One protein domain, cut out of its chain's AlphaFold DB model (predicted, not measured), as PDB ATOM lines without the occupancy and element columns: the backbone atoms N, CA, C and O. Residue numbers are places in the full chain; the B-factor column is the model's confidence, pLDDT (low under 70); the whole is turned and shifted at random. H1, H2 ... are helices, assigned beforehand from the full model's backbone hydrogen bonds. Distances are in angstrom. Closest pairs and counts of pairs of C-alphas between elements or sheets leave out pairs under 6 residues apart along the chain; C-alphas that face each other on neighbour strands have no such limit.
ATOM      1  N   LEU A   9     251.082 178.276 201.005       39.19
ATOM      2  CA  LEU A   9     251.553 177.213 200.112       39.19
ATOM      3  C   LEU A   9     251.101 175.811 200.552       39.19
ATOM      4  O   LEU A   9     250.760 175.000 199.693       39.19
ATOM      5  N   LEU A  10     251.010 175.546 201.860       40.97
ATOM      6  CA  LEU A  10     250.493 174.274 202.377       40.97
ATOM      7  C   LEU A  10     249.021 174.075 201.997       40.97
ATOM      8  O   LEU A  10     248.649 172.972 201.632       40.97
ATOM      9  N   HIS A  11     248.196 175.128 201.959       46.03
ATOM     10  CA  HIS A  11     246.778 175.005 201.587       46.03
ATOM     11  C   HIS A  11     246.542 174.673 200.103       46.03
ATOM     12  O   HIS A  11     245.566 174.000 199.777       46.03
ATOM     13  N   VAL A  12     247.439 175.086 199.197       44.47
ATOM     14  CA  VAL A  12     247.361 174.716 197.769       44.47
ATOM     15  C   VAL A  12     247.714 173.239 197.565       44.47
ATOM     16  O   VAL A  12     247.103 172.568 196.730       44.47
ATOM     17  N   ILE A  13     248.689 172.743 198.331       46.66
ATOM     18  CA  ILE A  13     249.127 171.343 198.317       46.66
ATOM     19  C   ILE A  13     248.049 170.460 198.967       46.66
ATOM     20  O   ILE A  13     247.602 169.497 198.351       46.66
ATOM     21  N   ASP A  14     247.506 170.871 200.112       47.72
ATOM     22  CA  ASP A  14     246.471 170.161 200.883       47.72
ATOM     23  C   ASP A  14     245.112 170.085 200.137       47.72
ATOM     24  O   ASP A  14     244.391 169.082 200.167       47.72
ATOM     25  N   ALA A  15     244.780 171.102 199.324       47.69
ATOM     26  CA  ALA A  15     243.602 171.065 198.446       47.69
ATOM     27  C   ALA A  15     243.686 169.968 197.357       47.69
ATOM     28  O   ALA A  15     242.648 169.526 196.842       47.69
ATOM     29  N   LEU A  16     244.899 169.518 197.015       48.69
ATOM     30  CA  LEU A  16     245.178 168.460 196.040       48.69
ATOM     31  C   LEU A  16     245.633 167.138 196.690       48.69
ATOM     32  O   LEU A  16     245.508 166.085 196.059       48.69
ATOM     33  N   GLU A  17     246.087 167.149 197.945       45.31
ATOM     34  CA  GLU A  17     246.508 165.954 198.682       45.31
ATOM     35  C   GLU A  17     245.339 164.998 198.914       45.31
ATOM     36  O   GLU A  17     244.318 165.340 199.510       45.31
ATOM     37  N   GLY A  18     245.475 163.761 198.426       50.12
ATOM     38  CA  GLY A  18     244.477 162.690 198.527       50.12
ATOM     39  C   GLY A  18     243.320 162.797 197.525       50.12
ATOM     40  O   GLY A  18     242.230 162.251 197.758       50.12
ATOM     41  N   VAL A  19     243.530 163.533 196.435       53.62
ATOM     42  CA  VAL A  19     242.771 163.386 195.193       53.62
ATOM     43  C   VAL A  19     243.308 162.150 194.455       53.62
ATOM     44  O   VAL A  19     244.522 161.965 194.420       53.62
ATOM     45  N   PRO A  20     242.444 161.313 193.854       61.56
ATOM     46  CA  PRO A  20     242.896 160.260 192.955       61.56
ATOM     47  C   PRO A  20     243.874 160.784 191.918       61.56
ATOM     48  O   PRO A  20     243.605 161.823 191.289       61.56
ATOM     49  N   SER A  21     244.992 160.082 191.742       67.25
ATOM     50  CA  SER A  21     245.982 160.520 190.768       67.25
ATOM     51  C   SER A  21     245.349 160.528 189.375       67.25
ATOM     52  O   SER A  21     244.405 159.789 189.082       67.25
ATOM     53  N   GLU A  22     245.834 161.410 188.510       70.56
ATOM     54  CA  GLU A  22     245.393 161.453 187.116       70.56
ATOM     55  C   GLU A  22     245.563 160.092 186.430       70.56
ATOM     56  O   GLU A  22     244.671 159.668 185.699       70.56
ATOM     57  N   ALA A  23     246.607 159.344 186.798       76.31
ATOM     58  CA  ALA A  23     246.808 157.969 186.360       76.31
ATOM     59  C   ALA A  23     245.678 157.027 186.813       76.31
ATOM     60  O   ALA A  23     245.243 156.184 186.037       76.31
ATOM     61  N   GLU A  24     245.146 157.157 188.034       76.12
ATOM     62  CA  GLU A  24     244.022 156.316 188.472       76.12
ATOM     63  C   GLU A  24     242.742 156.598 187.689       76.12
ATOM     64  O   GLU A  24     242.024 155.670 187.320       76.12
ATOM     65  N   CYS A  25     242.473 157.875 187.422       79.25
ATOM     66  CA  CYS A  25     241.357 158.301 186.587       79.25
ATOM     67  C   CYS A  25     241.514 157.813 185.140       79.25
ATOM     68  O   CYS A  25     240.533 157.364 184.551       79.25
ATOM     69  N   GLN A  26     242.734 157.853 184.597       83.06
ATOM     70  CA  GLN A  26     243.026 157.352 183.257       83.06
ATOM     71  C   GLN A  26     242.815 155.841 183.169       83.06
ATOM     72  O   GLN A  26     242.080 155.393 182.300       83.06
ATOM     73  N   ARG A  27     243.313 155.063 184.141       84.31
ATOM     74  CA  ARG A  27     243.046 153.614 184.197       84.31
ATOM     75  C   ARG A  27     241.551 153.294 184.183       84.31
ATOM     76  O   ARG A  27     241.137 152.335 183.544       84.31
ATOM     77  N   LEU A  28     240.730 154.062 184.908       83.75
ATOM     78  CA  LEU A  28     239.277 153.867 184.880       83.75
ATOM     79  C   LEU A  28     238.685 154.191 183.504       83.75
ATOM     80  O   LEU A  28     237.790 153.479 183.059       83.75
ATOM     81  N   LEU A  29     239.169 155.241 182.835       86.50
ATOM     82  CA  LEU A  29     238.754 155.558 181.468       86.50
ATOM     83  C   LEU A  29     239.126 154.439 180.499       86.50
ATOM     84  O   LEU A  29     238.273 154.041 179.714       86.50
ATOM     85  N   ASP A  30     240.335 153.891 180.590       86.88
ATOM     86  CA  ASP A  30     240.787 152.810 179.710       86.88
ATOM     87  C   ASP A  30     239.867 151.588 179.836       86.88
ATOM     88  O   ASP A  30     239.422 151.033 178.836       86.88
ATOM     89  N   VAL A  31     239.469 151.236 181.063       85.00
ATOM     90  CA  VAL A  31     238.529 150.130 181.304       85.00
ATOM     91  C   VAL A  31     237.118 150.424 180.767       85.00
ATOM     92  O   VAL A  31     236.426 149.512 180.323       85.00
ATOM     93  N   LEU A  32     236.671 151.683 180.792       85.38
ATOM     94  CA  LEU A  32     235.361 152.087 180.255       85.38
ATOM     95  C   LEU A  32     235.344 152.213 178.728       85.38
ATOM     96  O   LEU A  32     234.269 152.238 178.132       85.38
ATOM     97  N   THR A  33     236.515 152.304 178.101       80.38
ATOM     98  CA  THR A  33     236.678 152.478 176.651       80.38
ATOM     99  C   THR A  33     237.013 151.143 175.984       80.38
ATOM    100  O   THR A  33     237.855 151.077 175.093       80.38
ATOM    101  N   ALA A  34     236.360 150.068 176.437       69.00
ATOM    102  CA  ALA A  34     236.536 148.732 175.882       69.00
ATOM    103  C   ALA A  34     236.137 148.699 174.397       69.00
ATOM    104  O   ALA A  34     235.144 149.306 173.980       69.00
ATOM    105  N   THR A  35     236.924 147.993 173.591       69.19
ATOM    106  CA  THR A  35     236.688 147.872 172.149       69.19
ATOM    107  C   THR A  35     235.436 147.038 171.849       69.19
ATOM    108  O   THR A  35     234.953 146.267 172.682       69.19
ATOM    109  N   ALA A  36     234.908 147.136 170.624       63.88
ATOM    110  CA  ALA A  36     233.788 146.297 170.181       63.88
ATOM    111  C   ALA A  36     234.109 144.790 170.278       63.88
ATOM    112  O   ALA A  36     233.227 143.974 170.528       63.88
ATOM    113  N   ALA A  37     235.386 144.417 170.132       65.19
ATOM    114  CA  ALA A  37     235.840 143.040 170.303       65.19
ATOM    115  C   ALA A  37     235.797 142.566 171.768       65.19
ATOM    116  O   ALA A  37     235.588 141.380 172.013       65.19
ATOM    117  N   GLU A  38     235.960 143.481 172.723       68.88
ATOM    118  CA  GLU A  38     236.004 143.217 174.169       68.88
ATOM    119  C   GLU A  38     234.639 143.340 174.857       68.88
ATOM    120  O   GLU A  38     234.541 143.098 176.055       68.88
ATOM    121  N   THR A  39     233.599 143.732 174.119       75.19
ATOM    122  CA  THR A  39     232.239 143.965 174.637       75.19
ATOM    123  C   THR A  39     231.189 143.080 173.964       75.19
ATOM    124  O   THR A  39     229.994 143.355 174.053       75.19
ATOM    125  N   LYS A  40     231.613 142.004 173.286       79.06
ATOM    126  CA  LYS A  40     230.733 141.122 172.498       79.06
ATOM    127  C   LYS A  40     229.603 140.492 173.311       79.06
ATOM    128  O   LYS A  40     228.565 140.182 172.738       79.06
ATOM    129  N   SER A  41     229.798 140.285 174.613       81.81
ATOM    130  CA  SER A  41     228.775 139.683 175.474       81.81
ATOM    131  C   SER A  41     227.866 140.707 176.161       81.81
ATOM    132  O   SER A  41     226.907 140.343 176.849       81.81
ATOM    133  N   LEU A  42     228.155 141.999 175.989       85.44
ATOM    134  CA  LEU A  42     227.391 143.075 176.596       85.44
ATOM    135  C   LEU A  42     226.146 143.402 175.776       85.44
ATOM    136  O   LEU A  42     226.172 143.486 174.550       85.44
ATOM    137  N   SER A  43     225.041 143.662 176.473       88.44
ATOM    138  CA  SER A  43     223.833 144.173 175.826       88.44
ATOM    139  C   SER A  43     224.028 145.613 175.326       88.44
ATOM    140  O   SER A  43     224.876 146.355 175.822       88.44
ATOM    141  N   VAL A  44     223.171 146.074 174.407       88.75
ATOM    142  CA  VAL A  44     223.167 147.481 173.945       88.75
ATOM    143  C   VAL A  44     223.061 148.460 175.123       88.75
ATOM    144  O   VAL A  44     223.719 149.502 175.146       88.75
ATOM    145  N   ARG A  45     222.275 148.102 176.145       90.00
ATOM    146  CA  ARG A  45     222.121 148.889 177.373       90.00
ATOM    147  C   ARG A  45     223.416 148.951 178.184       90.00
ATOM    148  O   ARG A  45     223.768 150.019 178.677       90.00
ATOM    149  N   ASP A  46     224.114 147.826 178.302       89.75
ATOM    150  CA  ASP A  46     225.397 147.719 178.999       89.75
ATOM    151  C   ASP A  46     226.459 148.597 178.310       89.75
ATOM    152  O   ASP A  46     227.113 149.410 178.962       89.75
ATOM    153  N   VAL A  47     226.551 148.540 176.978       89.81
ATOM    154  CA  VAL A  47     227.467 149.385 176.188       89.81
ATOM    155  C   VAL A  47     227.124 150.875 176.315       89.81
ATOM    156  O   VAL A  47     228.018 151.712 176.473       89.81
ATOM    157  N   SER A  48     225.834 151.227 176.290       90.50
ATOM    158  CA  SER A  48     225.390 152.608 176.516       90.50
ATOM    159  C   SER A  48     225.811 153.118 177.896       90.50
ATOM    160  O   SER A  48     226.294 154.246 178.013       90.50
ATOM    161  N   LEU A  49     225.687 152.280 178.932       90.75
ATOM    162  CA  LEU A  49     226.095 152.615 180.295       90.75
ATOM    163  C   LEU A  49     227.605 152.878 180.391       90.75
ATOM    164  O   LEU A  49     228.008 153.855 181.025       90.75
ATOM    165  N   LEU A  50     228.440 152.053 179.743       91.25
ATOM    166  CA  LEU A  50     229.894 152.267 179.694       91.25
ATOM    167  C   LEU A  50     230.238 153.623 179.058       91.25
ATOM    168  O   LEU A  50     231.024 154.395 179.613       91.25
ATOM    169  N   ARG A  51     229.600 153.954 177.928       90.38
ATOM    170  CA  ARG A  51     229.821 155.218 177.205       90.38
ATOM    171  C   ARG A  51     229.410 156.438 178.028       90.38
ATOM    172  O   ARG A  51     230.136 157.439 178.064       90.38
ATOM    173  N   GLU A  52     228.255 156.367 178.679       91.81
ATOM    174  CA  GLU A  52     227.749 157.441 179.534       91.81
ATOM    175  C   GLU A  52     228.664 157.646 180.750       91.81
ATOM    176  O   GLU A  52     229.081 158.773 181.034       91.81
ATOM    177  N   ALA A  53     229.079 156.552 181.400       90.88
ATOM    178  CA  ALA A  53     230.023 156.585 182.512       90.88
ATOM    179  C   ALA A  53     231.375 157.184 182.108       90.88
ATOM    180  O   ALA A  53     231.894 158.051 182.816       90.88
ATOM    181  N   GLY A  54     231.924 156.784 180.959       90.81
ATOM    182  CA  GLY A  54     233.174 157.335 180.433       90.81
ATOM    183  C   GLY A  54     233.068 158.835 180.153       90.81
ATOM    184  O   GLY A  54     233.944 159.613 180.534       90.81
ATOM    185  N   SER A  55     231.957 159.275 179.561       90.88
ATOM    186  CA  SER A  55     231.698 160.697 179.293       90.88
ATOM    187  C   SER A  55     231.568 161.509 180.582       90.88
ATOM    188  O   SER A  55     232.186 162.566 180.721       90.88
ATOM    189  N   LYS A  56     230.847 160.978 181.576       89.50
ATOM    190  CA  LYS A  56     230.716 161.589 182.903       89.50
ATOM    191  C   LYS A  56     232.055 161.658 183.637       89.50
ATOM    192  O   LYS A  56     232.354 162.679 184.255       89.50
ATOM    193  N   LEU A  57     232.878 160.611 183.558       88.81
ATOM    194  CA  LEU A  57     234.211 160.590 184.159       88.81
ATOM    195  C   LEU A  57     235.129 161.638 183.523       88.81
ATOM    196  O   LEU A  57     235.734 162.422 184.255       88.81
ATOM    197  N   ARG A  58     235.150 161.743 182.187       89.62
ATOM    198  CA  ARG A  58     235.874 162.811 181.474       89.62
ATOM    199  C   ARG A  58     235.420 164.203 181.906       89.62
ATOM    200  O   ARG A  58     236.258 165.047 182.220       89.62
ATOM    201  N   ALA A  59     234.110 164.432 181.999       89.06
ATOM    202  CA  ALA A  59     233.566 165.707 182.464       89.06
ATOM    203  C   ALA A  59     233.998 166.032 183.906       89.06
ATOM    204  O   ALA A  59     234.394 167.162 184.187       89.06
ATOM    205  N   MET A  60     233.992 165.048 184.815       86.06
ATOM    206  CA  MET A  60     234.466 165.231 186.194       86.06
ATOM    207  C   MET A  60     235.963 165.563 186.265       86.06
ATOM    208  O   MET A  60     236.356 166.413 187.065       86.06
ATOM    209  N   ILE A  61     236.797 164.915 185.445       85.12
ATOM    210  CA  ILE A  61     238.245 165.175 185.383       85.12
ATOM    211  C   ILE A  61     238.516 166.579 184.831       85.12
ATOM    212  O   ILE A  61     239.289 167.333 185.427       85.12
ATOM    213  N   SER A  62     237.841 166.950 183.741       87.12
ATOM    214  CA  SER A  62     237.961 168.275 183.122       87.12
ATOM    215  C   SER A  62     237.528 169.384 184.084       87.12
ATOM    216  O   SER A  62     238.281 170.326 184.343       87.12
ATOM    217  N   GLU A  63     236.365 169.228 184.724       86.56
ATOM    218  CA  GLU A  63     235.863 170.205 185.692       86.56
ATOM    219  C   GLU A  63     236.787 170.332 186.907       86.56
ATOM    220  O   GLU A  63     237.045 171.439 187.378       86.56
ATOM    221  N   ARG A  64     237.356 169.217 187.385       82.50
ATOM    222  CA  ARG A  64     238.376 169.226 188.441       82.50
ATOM    223  C   ARG A  64     239.593 170.054 188.032       82.50
ATOM    224  O   ARG A  64     240.019 170.906 188.807       82.50
ATOM    225  N   SER A  65     240.143 169.816 186.840       83.12
ATOM    226  CA  SER A  65     241.315 170.543 186.334       83.12
ATOM    227  C   SER A  65     241.038 172.046 186.212       83.12
ATOM    228  O   SER A  65     241.814 172.883 186.694       83.12
ATOM    229  N   ARG A  66     239.860 172.396 185.679       87.12
ATOM    230  CA  ARG A  66     239.384 173.779 185.573       87.12
ATOM    231  C   ARG A  66     239.267 174.450 186.941       87.12
ATOM    232  O   ARG A  66     239.760 175.563 187.127       87.12
ATOM    233  N   LEU A  67     238.643 173.778 187.910       85.69
ATOM    234  CA  LEU A  67     238.472 174.291 189.270       85.69
ATOM    235  C   LEU A  67     239.809 174.454 189.999       85.69
ATOM    236  O   LEU A  67     239.997 175.470 190.663       85.69
ATOM    237  N   ALA A  68     240.734 173.502 189.856       82.81
ATOM    238  CA  ALA A  68     242.064 173.576 190.458       82.81
ATOM    239  C   ALA A  68     242.863 174.760 189.896       82.81
ATOM    240  O   ALA A  68     243.417 175.554 190.653       82.81
ATOM    241  N   THR A  69     242.848 174.940 188.575       84.62
ATOM    242  CA  THR A  69     243.496 176.081 187.913       84.62
ATOM    243  C   THR A  69     242.889 177.410 188.363       84.62
ATOM    244  O   THR A  69     243.609 178.353 188.684       84.62
ATOM    245  N   ALA A  70     241.558 177.490 188.437       85.50
ATOM    246  CA  ALA A  70     240.870 178.692 188.902       85.50
ATOM    247  C   ALA A  70     241.137 178.994 190.387       85.50
ATOM    248  O   ALA A  70     241.220 180.163 190.760       85.50
ATOM    249  N   LEU A  71     241.261 177.960 191.226       85.81
ATOM    250  CA  LEU A  71     241.610 178.100 192.638       85.81
ATOM    251  C   LEU A  71     243.025 178.665 192.794       85.81
ATOM    252  O   LEU A  71     243.185 179.648 193.508       85.81
ATOM    253  N   ARG A  72     244.014 178.125 192.065       83.62
ATOM    254  CA  ARG A  72     245.395 178.644 192.075       83.62
ATOM    255  C   ARG A  72     245.444 180.129 191.721       83.62
ATOM    256  O   ARG A  72     245.942 180.918 192.515       83.62
ATOM    257  N   LYS A  73     244.812 180.527 190.608       86.38
ATOM    258  CA  LYS A  73     244.733 181.941 190.194       86.38
ATOM    259  C   LYS A  73     244.120 182.834 191.278       86.38
ATOM    260  O   LYS A  73     244.616 183.924 191.534       86.38
ATOM    261  N   LYS A  74     243.046 182.374 191.931       85.62
ATOM    262  CA  LYS A  74     242.385 183.128 193.008       85.62
ATOM    263  C   LYS A  74     243.238 183.225 194.272       85.62
ATOM    264  O   LYS A  74     243.226 184.267 194.916       85.62
ATOM    265  N   MET A  75     243.984 182.177 194.612       84.62
ATOM    266  CA  MET A  75     244.914 182.202 195.742       84.62
ATOM    267  C   MET A  75     246.119 183.113 195.475       84.62
ATOM    268  O   MET A  75     246.528 183.843 196.373       84.62
ATOM    269  N   GLU A  76     246.642 183.134 194.248       87.06
ATOM    270  CA  GLU A  76     247.682 184.083 193.828       87.06
ATOM    271  C   GLU A  76     247.187 185.533 193.898       87.06
ATOM    272  O   GLU A  76     247.879 186.392 194.437       87.06
ATOM    273  N   GLU A  77     245.974 185.805 193.404       89.31
ATOM    274  CA  GLU A  77     245.335 187.124 193.484       89.31
ATOM    275  C   GLU A  77     245.141 187.566 194.941       89.31
ATOM    276  O   GLU A  77     245.507 188.684 195.302       89.31
ATOM    277  N   ARG A  78     244.639 186.669 195.799       86.75
ATOM    278  CA  ARG A  78     244.490 186.917 197.239       86.75
ATOM    279  C   ARG A  78     245.831 187.255 197.886       86.75
ATOM    280  O   ARG A  78     245.905 188.222 198.635       86.75
ATOM    281  N   LYS A  79     246.885 186.491 197.579       86.25
ATOM    282  CA  LYS A  79     248.233 186.733 198.105       86.25
ATOM    283  C   LYS A  79     248.744 188.117 197.701       86.25
ATOM    284  O   LYS A  79     249.146 188.879 198.567       86.25
ATOM    285  N   ARG A  80     248.633 188.479 196.416       89.00
ATOM    286  CA  ARG A  80     249.034 189.809 195.922       89.00
ATOM    287  C   ARG A  80     248.293 190.943 196.635       89.00
ATOM    288  O   ARG A  80     248.906 191.951 196.963       89.00
ATOM    289  N   LEU A  81     246.987 190.791 196.873       87.69
ATOM    290  CA  LEU A  81     246.202 191.811 197.575       87.69
ATOM    291  C   LEU A  81     246.515 191.878 199.073       87.69
ATOM    292  O   LEU A  81     246.508 192.975 199.617       87.69
ATOM    293  N   ALA A  82     246.823 190.754 199.722       84.38
ATOM    294  CA  ALA A  82     247.275 190.733 201.113       84.38
ATOM    295  C   ALA A  82     248.655 191.400 201.271       84.38
ATOM    296  O   ALA A  82     248.852 192.209 202.175       84.38
ATOM    297  N   ASP A  83     249.583 191.133 200.346       86.56
ATOM    298  CA  ASP A  83     250.893 191.793 200.306       86.56
ATOM    299  C   ASP A  83     250.733 193.313 200.095       86.56
ATOM    300  O   ASP A  83     251.394 194.116 200.757       86.56
ATOM    301  N   TYR A  84     249.797 193.721 199.227       86.00
ATOM    302  CA  TYR A  84     249.449 195.130 199.024       86.00
ATOM    303  C   TYR A  84     248.790 195.759 200.265       86.00
ATOM    304  O   TYR A  84     249.129 196.883 200.624       86.00
ATOM    305  N   GLU A  85     247.910 195.040 200.971       83.62
ATOM    306  CA  GLU A  85     247.271 195.516 202.211       83.62
ATOM    307  C   GLU A  85     248.300 195.793 203.302       83.62
ATOM    308  O   GLU A  85     248.221 196.818 203.986       83.62
ATOM    309  N   LEU A  86     249.294 194.915 203.431       81.25
ATOM    310  CA  LEU A  86     250.417 195.101 204.343       81.25
ATOM    311  C   LEU A  86     251.244 196.340 203.975       81.25
ATOM    312  O   LEU A  86     251.661 197.068 204.874       81.25
ATOM    313  N   GLY A  87     251.457 196.606 202.682       80.19
ATOM    314  CA  GLY A  87     252.133 197.818 202.203       80.19
ATOM    315  C   GLY A  87     251.358 199.097 202.540       80.19
ATOM    316  O   GLY A  87     251.883 199.982 203.211       80.19
ATOM    317  N   VAL A  88     250.074 199.144 202.173       77.81
ATOM    318  CA  VAL A  88     249.168 200.278 202.439       77.81
ATOM    319  C   VAL A  88     249.025 200.545 203.942       77.81
ATOM    320  O   VAL A  88     248.999 201.698 204.368       77.81
ATOM    321  N   SER A  89     248.977 199.494 204.767       74.25
ATOM    322  CA  SER A  89     248.877 199.625 206.228       74.25
ATOM    323  C   SER A  89     250.152 200.192 206.855       74.25
ATOM    324  O   SER A  89     250.058 200.984 207.791       74.25
ATOM    325  N   LYS A  90     251.334 199.824 206.338       74.00
ATOM    326  CA  LYS A  90     252.631 200.366 206.787       74.00
ATOM    327  C   LYS A  90     252.804 201.836 206.409       74.00
ATOM    328  O   LYS A  90     253.307 202.611 207.211       74.00
ATOM    329  N   GLU A  91     252.367 202.229 205.215       67.81
ATOM    330  CA  GLU A  91     252.433 203.623 204.767       67.81
ATOM    331  C   GLU A  91     251.425 204.515 205.500       67.81
ATOM    332  O   GLU A  91     251.779 205.607 205.934       67.81
ATOM    333  N   GLY A  92     250.186 204.049 205.691       60.78
ATOM    334  CA  GLY A  92     249.114 204.808 206.352       60.78
ATOM    335  C   GLY A  92     249.271 204.992 207.868       60.78
ATOM    336  O   GLY A  92     248.481 205.712 208.475       60.78
ATOM    337  N   SER A  93     250.264 204.347 208.491       62.56
ATOM    338  CA  SER A  93     250.593 204.480 209.921       62.56
ATOM    339  C   SER A  93     251.837 205.344 210.187       62.56
ATOM    340  O   SER A  93     252.289 205.439 211.328       62.56
ATOM    341  N   ALA A  94     252.370 206.016 209.159       69.00
ATOM    342  CA  ALA A  94     253.466 206.969 209.310       69.00
ATOM    343  C   ALA A  94     253.013 208.239 210.076       69.00
ATOM    344  O   ALA A  94     251.964 208.801 209.747       69.00
ATOM    345  N   PRO A  95     253.795 208.724 211.063       60.31
ATOM    346  CA  PRO A  95     253.383 209.790 211.986       60.31
ATOM    347  C   PRO A  95     253.157 211.176 211.341       60.31
ATOM    348  O   PRO A  95     252.454 211.992 211.926       60.31
ATOM    349  N   ASP A  96     253.656 211.421 210.122       64.19
ATOM    350  CA  ASP A  96     253.613 212.734 209.444       64.19
ATOM    351  C   ASP A  96     252.475 212.902 208.409       64.19
ATOM    352  O   ASP A  96     252.534 213.752 207.515       64.19
ATOM    353  N   GLN A  97     251.413 212.092 208.467       61.91
ATOM    354  CA  GLN A  97     250.325 212.178 207.484       61.91
ATOM    355  C   GLN A  97     249.207 213.153 207.885       61.91
ATOM    356  O   GLN A  97     248.537 212.994 208.900       61.91
ATOM    357  N   GLY A  98     248.928 214.141 207.024       70.94
ATOM    358  CA  GLY A  98     247.779 215.043 207.180       70.94
ATOM    359  C   GLY A  98     246.413 214.341 207.037       70.94
ATOM    360  O   GLY A  98     246.291 213.326 206.348       70.94
ATOM    361  N   ARG A  99     245.354 214.928 207.630       74.19
ATOM    362  CA  ARG A  99     243.983 214.354 207.726       74.19
ATOM    363  C   ARG A  99     243.412 213.807 206.407       74.19
ATOM    364  O   ARG A  99     242.738 212.778 206.404       74.19
ATOM    365  N   PHE A 100     243.687 214.479 205.285       73.38
ATOM    366  CA  PHE A 100     243.234 214.052 203.955       73.38
ATOM    367  C   PHE A 100     243.884 212.733 203.505       73.38
ATOM    368  O   PHE A 100     243.187 211.831 203.041       73.38
ATOM    369  N   ARG A 101     245.203 212.572 203.706       73.81
ATOM    370  CA  ARG A 101     245.909 211.319 203.389       73.81
ATOM    371  C   ARG A 101     245.402 210.177 204.262       73.81
ATOM    372  O   ARG A 101     245.113 209.107 203.741       73.81
ATOM    373  N   GLN A 102     245.179 210.433 205.549       74.88
ATOM    374  CA  GLN A 102     244.641 209.436 206.476       74.88
ATOM    375  C   GLN A 102     243.246 208.930 206.059       74.88
ATOM    376  O   GLN A 102     242.967 207.735 206.138       74.88
ATOM    377  N   SER A 103     242.389 209.820 205.544       77.00
ATOM    378  CA  SER A 103     241.072 209.452 204.998       77.00
ATOM    379  C   SER A 103     241.166 208.671 203.680       77.00
ATOM    380  O   SER A 103     240.404 207.734 203.460       77.00
ATOM    381  N   MET A 104     242.128 208.996 202.814       80.00
ATOM    382  CA  MET A 104     242.385 208.226 201.589       80.00
ATOM    383  C   MET A 104     242.876 206.803 201.895       80.00
ATOM    384  O   MET A 104     242.355 205.837 201.335       80.00
ATOM    385  N   TYR A 105     243.822 206.652 202.826       79.00
ATOM    386  CA  TYR A 105     244.330 205.341 203.244       79.00
ATOM    387  C   TYR A 105     243.249 204.482 203.917       79.00
ATOM    388  O   TYR A 105     243.200 203.271 203.686       79.00
ATOM    389  N   SER A 106     242.340 205.081 204.697       79.12
ATOM    390  CA  SER A 106     241.229 204.344 205.314       79.12
ATOM    391  C   SER A 106     240.213 203.844 204.279       79.12
ATOM    392  O   SER A 106     239.796 202.683 204.348       79.12
ATOM    393  N   LEU A 107     239.881 204.659 203.269       82.56
ATOM    394  CA  LEU A 107     239.032 204.255 202.144       82.56
ATOM    395  C   LEU A 107     239.674 203.116 201.344       82.56
ATOM    396  O   LEU A 107     239.043 202.071 201.169       82.56
ATOM    397  N   MET A 108     240.945 203.260 200.955       81.31
ATOM    398  CA  MET A 108     241.688 202.223 200.225       81.31
ATOM    399  C   MET A 108     241.778 200.911 201.013       81.31
ATOM    400  O   MET A 108     241.526 199.843 200.456       81.31
ATOM    401  N   SER A 109     242.070 200.977 202.317       82.19
ATOM    402  CA  SER A 109     242.087 199.799 203.192       82.19
ATOM    403  C   SER A 109     240.713 199.120 203.250       82.19
ATOM    404  O   SER A 109     240.618 197.897 203.150       82.19
ATOM    405  N   SER A 110     239.627 199.895 203.345       83.56
ATOM    406  CA  SER A 110     238.267 199.347 203.393       83.56
ATOM    407  C   SER A 110     237.856 198.645 202.091       83.56
ATOM    408  O   SER A 110     237.269 197.558 202.129       83.56
ATOM    409  N   GLU A 111     238.208 199.206 200.931       86.44
ATOM    410  CA  GLU A 111     237.951 198.589 199.628       86.44
ATOM    411  C   GLU A 111     238.779 197.324 199.423       86.44
ATOM    412  O   GLU A 111     238.280 196.319 198.905       86.44
ATOM    413  N   LEU A 112     240.038 197.354 199.854       85.44
ATOM    414  CA  LEU A 112     240.943 196.222 199.752       85.44
ATOM    415  C   LEU A 112     240.465 195.054 200.619       85.44
ATOM    416  O   LEU A 112     240.350 193.935 200.120       85.44
ATOM    417  N   LYS A 113     240.043 195.329 201.860       85.06
ATOM    418  CA  LYS A 113     239.405 194.342 202.745       85.06
ATOM    419  C   LYS A 113     238.146 193.740 202.127       85.06
ATOM    420  O   LYS A 113     237.957 192.523 202.183       85.06
ATOM    421  N   ARG A 114     237.295 194.551 201.484       88.06
ATOM    422  CA  ARG A 114     236.112 194.051 200.756       88.06
ATOM    423  C   ARG A 114     236.503 193.113 199.611       88.06
ATOM    424  O   ARG A 114     235.910 192.042 199.482       88.06
ATOM    425  N   LYS A 115     237.513 193.475 198.811       88.31
ATOM    426  CA  LYS A 115     238.022 192.635 197.710       88.31
ATOM    427  C   LYS A 115     238.611 191.320 198.225       88.31
ATOM    428  O   LYS A 115     238.264 190.267 197.694       88.31
ATOM    429  N   ILE A 116     239.424 191.358 199.282       86.12
ATOM    430  CA  ILE A 116     239.995 190.160 199.919       86.12
ATOM    431  C   ILE A 116     238.880 189.255 200.460       86.12
ATOM    432  O   ILE A 116     238.852 188.068 200.145       86.12
ATOM    433  N   THR A 117     237.890 189.814 201.160       87.25
ATOM    434  CA  THR A 117     236.744 189.049 201.686       87.25
ATOM    435  C   THR A 117     235.943 188.375 200.563       87.25
ATOM    436  O   THR A 117     235.549 187.210 200.672       87.25
ATOM    437  N   ALA A 118     235.726 189.074 199.444       89.19
ATOM    438  CA  ALA A 118     235.049 188.512 198.277       89.19
ATOM    439  C   ALA A 118     235.860 187.380 197.618       89.19
ATOM    440  O   ALA A 118     235.287 186.377 197.174       89.19
ATOM    441  N   LEU A 119     237.191 187.509 197.569       86.56
ATOM    442  CA  LEU A 119     238.077 186.449 197.089       86.56
ATOM    443  C   LEU A 119     238.048 185.231 198.003       86.56
ATOM    444  O   LEU A 119     237.903 184.123 197.487       86.56
ATOM    445  N   ASP A 120     238.090 185.422 199.318       85.56
ATOM    446  CA  ASP A 120     238.032 184.340 200.305       85.56
ATOM    447  C   ASP A 120     236.715 183.559 200.193       85.56
ATOM    448  O   ASP A 120     236.717 182.326 200.121       85.56
ATOM    449  N   ALA A 121     235.585 184.253 200.020       87.12
ATOM    450  CA  ALA A 121     234.306 183.607 199.724       87.12
ATOM    451  C   ALA A 121     234.346 182.806 198.402       87.12
ATOM    452  O   ALA A 121     233.818 181.689 198.307       87.12
ATOM    453  N   GLY A 122     234.995 183.354 197.369       86.94
ATOM    454  CA  GLY A 122     235.179 182.710 196.068       86.94
ATOM    455  C   GLY A 122     236.113 181.492 196.091       86.94
ATOM    456  O   GLY A 122     235.872 180.538 195.340       86.94
ATOM    457  N   ILE A 123     237.146 181.518 196.933       85.38
ATOM    458  CA  ILE A 123     238.079 180.420 197.220       85.38
ATOM    459  C   ILE A 123     237.314 179.309 197.937       85.38
ATOM    460  O   ILE A 123     237.180 178.215 197.386       85.38
ATOM    461  N   ALA A 124     236.655 179.624 199.055       82.56
ATOM    462  CA  ALA A 124     235.885 178.661 199.843       82.56
ATOM    463  C   ALA A 124     234.774 177.975 199.026       82.56
ATOM    464  O   ALA A 124     234.452 176.799 199.227       82.56
ATOM    465  N   LYS A 125     234.148 178.686 198.077       87.38
ATOM    466  CA  LYS A 125     233.161 178.098 197.153       87.38
ATOM    467  C   LYS A 125     233.798 177.079 196.201       87.38
ATOM    468  O   LYS A 125     233.195 176.039 195.930       87.38
ATOM    469  N   ARG A 126     234.992 177.364 195.675       85.12
ATOM    470  CA  ARG A 126     235.717 176.471 194.754       85.12
ATOM    471  C   ARG A 126     236.292 175.261 195.475       85.12
ATOM    472  O   ARG A 126     236.145 174.154 194.965       85.12
ATOM    473  N   GLU A 127     236.835 175.441 196.671       83.44
ATOM    474  CA  GLU A 127     237.296 174.344 197.529       83.44
ATOM    475  C   GLU A 127     236.160 173.373 197.851       83.44
ATOM    476  O   GLU A 127     236.307 172.163 197.684       83.44
ATOM    477  N   ARG A 128     234.976 173.891 198.211       84.12
ATOM    478  CA  ARG A 128     233.781 173.060 198.419       84.12
ATOM    479  C   ARG A 128     233.409 172.252 197.171       84.12
ATOM    480  O   ARG A 128     233.108 171.063 197.287       84.12
ATOM    481  N   LYS A 129     233.469 172.856 195.978       85.44
ATOM    482  CA  LYS A 129     233.228 172.144 194.710       85.44
ATOM    483  C   LYS A 129     234.291 171.079 194.430       85.44
ATOM    484  O   LYS A 129     233.940 169.953 194.090       85.44
ATOM    485  N   LEU A 130     235.572 171.391 194.617       82.44
ATOM    486  CA  LEU A 130     236.661 170.422 194.464       82.44
ATOM    487  C   LEU A 130     236.508 169.250 195.439       82.44
ATOM    488  O   LEU A 130     236.607 168.097 195.025       82.44
ATOM    489  N   LYS A 131     236.158 169.523 196.700       81.81
ATOM    490  CA  LYS A 131     235.862 168.501 197.715       81.81
ATOM    491  C   LYS A 131     234.698 167.598 197.299       81.81
ATOM    492  O   LYS A 131     234.761 166.384 197.501       81.81
ATOM    493  N   PHE A 132     233.658 168.159 196.678       83.69
ATOM    494  CA  PHE A 132     232.546 167.384 196.125       83.69
ATOM    495  C   PHE A 132     233.005 166.427 195.014       83.69
ATOM    496  O   PHE A 132     232.758 165.221 195.113       83.69
ATOM    497  N   TYR A 133     233.726 166.921 194.001       80.06
ATOM    498  CA  TYR A 133     234.246 166.074 192.917       80.06
ATOM    499  C   TYR A 133     235.236 165.026 193.431       80.06
ATOM    500  O   TYR A 133     235.167 163.864 193.032       80.06
ATOM    501  N   ARG A 134     236.084 165.389 194.398       76.38
ATOM    502  CA  ARG A 134     236.986 164.461 195.087       76.38
ATOM    503  C   ARG A 134     236.221 163.331 195.771       76.38
ATOM    504  O   ARG A 134     236.571 162.170 195.596       76.38
ATOM    505  N   SER A 135     235.157 163.640 196.512       75.62
ATOM    506  CA  SER A 135     234.305 162.623 197.150       75.62
ATOM    507  C   SER A 135     233.641 161.700 196.123       75.62
ATOM    508  O   SER A 135     233.559 160.486 196.335       75.62
ATOM    509  N   LYS A 136     233.178 162.252 194.994       76.75
ATOM    510  CA  LYS A 136     232.573 161.476 193.903       76.75
ATOM    511  C   LYS A 136     233.586 160.524 193.265       76.75
ATOM    512  O   LYS A 136     233.327 159.323 193.252       76.75
ATOM    513  N   LEU A 137     234.756 161.022 192.864       75.56
ATOM    514  CA  LEU A 137     235.822 160.211 192.266       75.56
ATOM    515  C   LEU A 137     236.359 159.158 193.242       75.56
ATOM    516  O   LEU A 137     236.466 157.989 192.888       75.56
ATOM    517  N   ARG A 138     236.588 159.523 194.511       75.81
ATOM    518  CA  ARG A 138     237.034 158.576 195.546       75.81
ATOM    519  C   ARG A 138     236.048 157.428 195.756       75.81
ATOM    520  O   ARG A 138     236.461 156.348 196.149       75.81
ATOM    521  N   THR A 139     234.753 157.655 195.523       67.50
ATOM    522  CA  THR A 139     233.748 156.583 195.616       67.50
ATOM    523  C   THR A 139     233.844 155.624 194.436       67.50
ATOM    524  O   THR A 139     233.822 154.419 194.651       67.50
ATOM    525  N   ALA A 140     234.023 156.144 193.218       66.19
ATOM    526  CA  ALA A 140     234.241 155.314 192.032       66.19
ATOM    527  C   ALA A 140     235.523 154.465 192.130       66.19
ATOM    528  O   ALA A 140     235.606 153.399 191.539       66.19
ATOM    529  N   LEU A 141     236.495 154.915 192.926       68.50
ATOM    530  CA  LEU A 141     237.783 154.250 193.141       68.50
ATOM    531  C   LEU A 141     237.827 153.345 194.373       68.50
ATOM    532  O   LEU A 141     238.902 152.905 194.787       68.50
ATOM    533  N   ARG A 142     236.682 153.051 194.995       77.94
ATOM    534  CA  ARG A 142     236.635 152.071 196.083       77.94
ATOM    535  C   ARG A 142     236.818 150.674 195.504       77.94
ATOM    536  O   ARG A 142     235.853 149.968 195.242       77.94
ATOM    537  N   GLN A 143     238.075 150.260 195.366       79.88
ATOM    538  CA  GLN A 143     238.458 148.981 194.763       79.88
ATOM    539  C   GLN A 143     237.736 147.783 195.392       79.88
ATOM    540  O   GLN A 143     237.359 146.856 194.685       79.88
ATOM    541  N   LYS A 144     237.502 147.804 196.711       79.75
ATOM    542  CA  LYS A 144     236.752 146.744 197.402       79.75
ATOM    543  C   LYS A 144     235.298 146.659 196.921       79.75
ATOM    544  O   LYS A 144     234.812 145.572 196.642       79.75
ATOM    545  N   GLU A 145     234.626 147.800 196.790       81.81
ATOM    546  CA  GLU A 145     233.238 147.878 196.312       81.81
ATOM    547  C   GLU A 145     233.135 147.504 194.830       81.81
ATOM    548  O   GLU A 145     232.236 146.764 194.440       81.81
ATOM    549  N   GLN A 146     234.092 147.957 194.020       86.12
ATOM    550  CA  GLN A 146     234.195 147.622 192.600       86.12
ATOM    551  C   GLN A 146     234.381 146.118 192.376       86.12
ATOM    552  O   GLN A 146     233.689 145.530 191.548       86.12
ATOM    553  N   LYS A 147     235.289 145.487 193.128       86.69
ATOM    554  CA  LYS A 147     235.543 144.044 193.059       86.69
ATOM    555  C   LYS A 147     234.323 143.236 193.494       86.69
ATOM    556  O   LYS A 147     233.932 142.318 192.781       86.69
ATOM    557  N   ALA A 148     233.685 143.626 194.598       86.06
ATOM    558  CA  ALA A 148     232.458 142.993 195.070       86.06
ATOM    559  C   ALA A 148     231.330 143.089 194.033       86.06
ATOM    560  O   ALA A 148     230.696 142.090 193.706       86.06
ATOM    561  N   LEU A 149     231.103 144.282 193.473       88.00
ATOM    562  CA  LEU A 149     230.070 144.496 192.463       88.00
ATOM    563  C   LEU A 149     230.384 143.757 191.155       88.00
ATOM    564  O   LEU A 149     229.484 143.174 190.566       88.00
ATOM    565  N   SER A 150     231.647 143.728 190.727       90.19
ATOM    566  CA  SER A 150     232.079 142.952 189.557       90.19
ATOM    567  C   SER A 150     231.759 141.469 189.723       90.19
ATOM    568  O   SER A 150     231.211 140.853 188.815       90.19
ATOM    569  N   LEU A 151     232.072 140.902 190.889       89.56
ATOM    570  CA  LEU A 151     231.836 139.491 191.178       89.56
ATOM    571  C   LEU A 151     230.338 139.155 191.183       89.56
ATOM    572  O   LEU A 151     229.916 138.147 190.625       89.56
ATOM    573  N   ARG A 152     229.525 140.049 191.751       89.69
ATOM    574  CA  ARG A 152     228.065 139.940 191.707       89.69
ATOM    575  C   ARG A 152     227.508 139.993 190.297       89.69
ATOM    576  O   ARG A 152     226.685 139.162 189.950       89.69
ATOM    577  N   LEU A 153     227.945 140.959 189.488       90.56
ATOM    578  CA  LEU A 153     227.471 141.102 188.112       90.56
ATOM    579  C   LEU A 153     227.811 139.867 187.279       90.56
ATOM    580  O   LEU A 153     226.970 139.409 186.511       90.56
ATOM    581  N   LEU A 154     229.007 139.306 187.474       91.38
ATOM    582  CA  LEU A 154     229.416 138.054 186.846       91.38
ATOM    583  C   LEU A 154     228.462 136.907 187.219       91.38
ATOM    584  O   LEU A 154     227.907 136.254 186.336       91.38
ATOM    585  N   ALA A 155     228.209 136.720 188.515       90.94
ATOM    586  CA  ALA A 155     227.300 135.695 189.023       90.94
ATOM    587  C   ALA A 155     225.854 135.898 188.544       90.94
ATOM    588  O   ALA A 155     225.210 134.967 188.075       90.94
ATOM    589  N   GLN A 156     225.351 137.132 188.599       91.62
ATOM    590  CA  GLN A 156     224.000 137.479 188.171       91.62
ATOM    591  C   GLN A 156     223.787 137.201 186.680       91.62
ATOM    592  O   GLN A 156     222.739 136.688 186.292       91.62
ATOM    593  N   LYS A 157     224.766 137.536 185.834       91.25
ATOM    594  CA  LYS A 157     224.688 137.268 184.395       91.25
ATOM    595  C   LYS A 157     224.728 135.770 184.115       91.25
ATOM    596  O   LYS A 157     223.905 135.304 183.333       91.25
ATOM    597  N   ARG A 158     225.566 135.009 184.826       90.19
ATOM    598  CA  ARG A 158     225.558 133.542 184.747       90.19
ATOM    599  C   ARG A 158     224.230 132.918 185.152       90.19
ATOM    600  O   ARG A 158     223.733 132.068 184.427       90.19
ATOM    601  N   LEU A 159     223.626 133.373 186.248       91.06
ATOM    602  CA  LEU A 159     222.292 132.923 186.664       91.06
ATOM    603  C   LEU A 159     221.221 133.217 185.602       91.06
ATOM    604  O   LEU A 159     220.238 132.492 185.497       91.06
ATOM    605  N   ALA A 160     221.418 134.264 184.799       90.62
ATOM    606  CA  ALA A 160     220.578 134.594 183.652       90.62
ATOM    607  C   ALA A 160     220.999 133.882 182.347       90.62
ATOM    608  O   ALA A 160     220.515 134.252 181.280       90.62
ATOM    609  N   ASN A 161     221.900 132.895 182.410       87.81
ATOM    610  CA  ASN A 161     222.492 132.185 181.268       87.81
ATOM    611  C   ASN A 161     223.213 133.092 180.254       87.81
ATOM    612  O   ASN A 161     223.325 132.761 179.075       87.81
ATOM    613  N   VAL A 162     223.727 134.236 180.706       88.25
ATOM    614  CA  VAL A 162     224.548 135.150 179.906       88.25
ATOM    615  C   VAL A 162     225.999 135.029 180.353       88.25
ATOM    616  O   VAL A 162     226.348 135.348 181.491       88.25
ATOM    617  N   THR A 163     226.871 134.603 179.447       85.06
ATOM    618  CA  THR A 163     228.310 134.551 179.706       85.06
ATOM    619  C   THR A 163     228.910 135.933 179.510       85.06
ATOM    620  O   THR A 163     228.967 136.404 178.380       85.06
ATOM    621  N   ILE A 164     229.377 136.565 180.584       87.31
ATOM    622  CA  ILE A 164     230.209 137.769 180.497       87.31
ATOM    623  C   ILE A 164     231.611 137.459 181.001       87.31
ATOM    624  O   ILE A 164     231.789 136.636 181.899       87.31
ATOM    625  N   THR A 165     232.614 138.129 180.450       83.62
ATOM    626  CA  THR A 165     233.983 138.019 180.953       83.62
ATOM    627  C   THR A 165     234.148 138.802 182.256       83.62
ATOM    628  O   THR A 165     233.455 139.790 182.522       83.62
ATOM    629  N   ALA A 166     235.135 138.425 183.070       82.81
ATOM    630  CA  ALA A 166     235.477 139.178 184.277       82.81
ATOM    631  C   ALA A 166     235.915 140.628 183.974       82.81
ATOM    632  O   ALA A 166     235.693 141.529 184.788       82.81
ATOM    633  N   LYS A 167     236.490 140.879 182.787       84.00
ATOM    634  CA  LYS A 167     236.814 142.232 182.309       84.00
ATOM    635  C   LYS A 167     235.552 143.060 182.070       84.00
ATOM    636  O   LYS A 167     235.470 144.184 182.561       84.00
ATOM    637  N   GLU A 168     234.570 142.502 181.367       87.81
ATOM    638  CA  GLU A 168     233.277 143.148 181.113       87.81
ATOM    639  C   GLU A 168     232.519 143.406 182.422       87.81
ATOM    640  O   GLU A 168     232.023 144.511 182.642       87.81
ATOM    641  N   ALA A 169     232.511 142.437 183.342       89.69
ATOM    642  CA  ALA A 169     231.927 142.600 184.674       89.69
ATOM    643  C   ALA A 169     232.579 143.753 185.457       89.69
ATOM    644  O   ALA A 169     231.891 144.542 186.112       89.69
ATOM    645  N   ASN A 170     233.904 143.888 185.355       88.00
ATOM    646  CA  ASN A 170     234.656 144.961 185.993       88.00
ATOM    647  C   ASN A 170     234.392 146.330 185.342       88.00
ATOM    648  O   ASN A 170     234.259 147.330 186.044       88.00
ATOM    649  N   ALA A 171     234.278 146.389 184.015       89.38
ATOM    650  CA  ALA A 171     233.909 147.618 183.316       89.38
ATOM    651  C   ALA A 171     232.501 148.083 183.712       89.38
ATOM    652  O   ALA A 171     232.300 149.254 184.042       89.38
ATOM    653  N   LEU A 172     231.544 147.153 183.776       89.81
ATOM    654  CA  LEU A 172     230.188 147.442 184.229       89.81
ATOM    655  C   LEU A 172     230.142 147.882 185.689       89.81
ATOM    656  O   LEU A 172     229.419 148.825 186.010       89.81
ATOM    657  N   SER A 173     230.929 147.265 186.572       89.06
ATOM    658  CA  SER A 173     230.959 147.661 187.980       89.06
ATOM    659  C   SER A 173     231.484 149.091 188.157       89.06
ATOM    660  O   SER A 173     230.878 149.877 188.892       89.06
ATOM    661  N   ILE A 174     232.537 149.477 187.427       88.56
ATOM    662  CA  ILE A 174     233.041 150.860 187.389       88.56
ATOM    663  C   ILE A 174     231.964 151.804 186.852       88.56
ATOM    664  O   ILE A 174     231.697 152.848 187.452       88.56
ATOM    665  N   ALA A 175     231.331 151.443 185.733       89.62
ATOM    666  CA  ALA A 175     230.319 152.281 185.107       89.62
ATOM    667  C   ALA A 175     229.128 152.512 186.039       89.62
ATOM    668  O   ALA A 175     228.704 153.653 186.231       89.62
ATOM    669  N   MET A 176     228.652 151.459 186.706       88.12
ATOM    670  CA  MET A 176     227.617 151.561 187.726       88.12
ATOM    671  C   MET A 176     228.046 152.491 188.858       88.12
ATOM    672  O   MET A 176     227.298 153.411 189.166       88.12
ATOM    673  N   LEU A 177     229.252 152.343 189.420       86.38
ATOM    674  CA  LEU A 177     229.751 153.203 190.504       86.38
ATOM    675  C   LEU A 177     229.826 154.693 190.123       86.38
ATOM    676  O   LEU A 177     229.565 155.565 190.961       86.38
ATOM    677  N   ILE A 178     230.177 154.998 188.872       86.88
ATOM    678  CA  ILE A 178     230.246 156.368 188.341       86.88
ATOM    679  C   ILE A 178     228.847 156.942 188.090       86.88
ATOM    680  O   ILE A 178     228.567 158.113 188.395       86.88
ATOM    681  N   MET A 179     227.960 156.131 187.517       86.00
ATOM    682  CA  MET A 179     226.623 156.559 187.127       86.00
ATOM    683  C   MET A 179     225.706 156.689 188.334       86.00
ATOM    684  O   MET A 179     225.201 157.785 188.589       86.00
ATOM    685  N   ASN A 180     225.597 155.628 189.127       72.69
ATOM    686  CA  ASN A 180     224.683 155.496 190.249       72.69
ATOM    687  C   ASN A 180     225.443 154.964 191.461       72.69
ATOM    688  O   ASN A 180     225.870 153.817 191.461       72.69
TER     689      ASN A 180
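Overview. This is residues 9 to 180 of the 300 residues of an uncharacterized protein of Eimeria praecox (UniProt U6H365). The domain is a long helical hairpin, H3 and H4, with a head of shorter helices where H3 begins and H4 ends: H6 folds back there among H2, H3, H4 and H5. Residues 95 to 100, at the hairpin's turn, stick out at the far end, and the small H1 is beside H3 partway along. The 172 printed residues, with six named helices, H1 to H6 in chain order, and no named strand, are all helix in class. The whole is an extended rod, with a radius of gyration of the C-alphas of 25.6 A and spans of 90 by 25 by 21 A.

Arrangement. H1, residues 9 to 14, is close to but not clearly touching H3, residues 44 to 91; the closest C-alphas, of Val 12 and Arg 72, are 7.2 A apart. H2, residues 22 to 32, touches residues 50 to 61 of H3, a hairpin at a shallow tilt of 18 degrees, closest at C-alphas 32 and 50, 5.5 A. H3 and H4, residues 99 to 140, form another hairpin at 22 degrees, opposite ways, closest at C-alphas 78 and 116, 6.2 A. H5, residues 143 to 159, touches H6, residues 166 to 179, at a steep tilt of 62 degrees, with C-alphas 150 and 170 closest at 4.8 A. H6 touches residues 46 to 57 of H3, closest at C-alphas 175 and 53, 5.0 A. H3 and H5 are apart. In the six helices every O i to N i+4 pair is within hydrogen-bond range.

Along the chain. H1 begins at C-alpha 9, (251.553, 177.213, 200.112), and is 8.7 A long; H2 is 15.3 A. H3 is 70.4 A and H4 61.9 A. H5 is 24.2 A; H6, 19.7 A, ends at C-alpha 179, (226.623, 156.559, 187.127).

Size, cuts and confidence. The C-alphas farthest apart, of Asp 96 and Asn 161, are 90.8 A apart. The printed part has no cut, and the link from H2 to H3 is long. Residues 9 to 21, 34 to 38, 91 to 97 and 139 to 141 have pLDDT under 70.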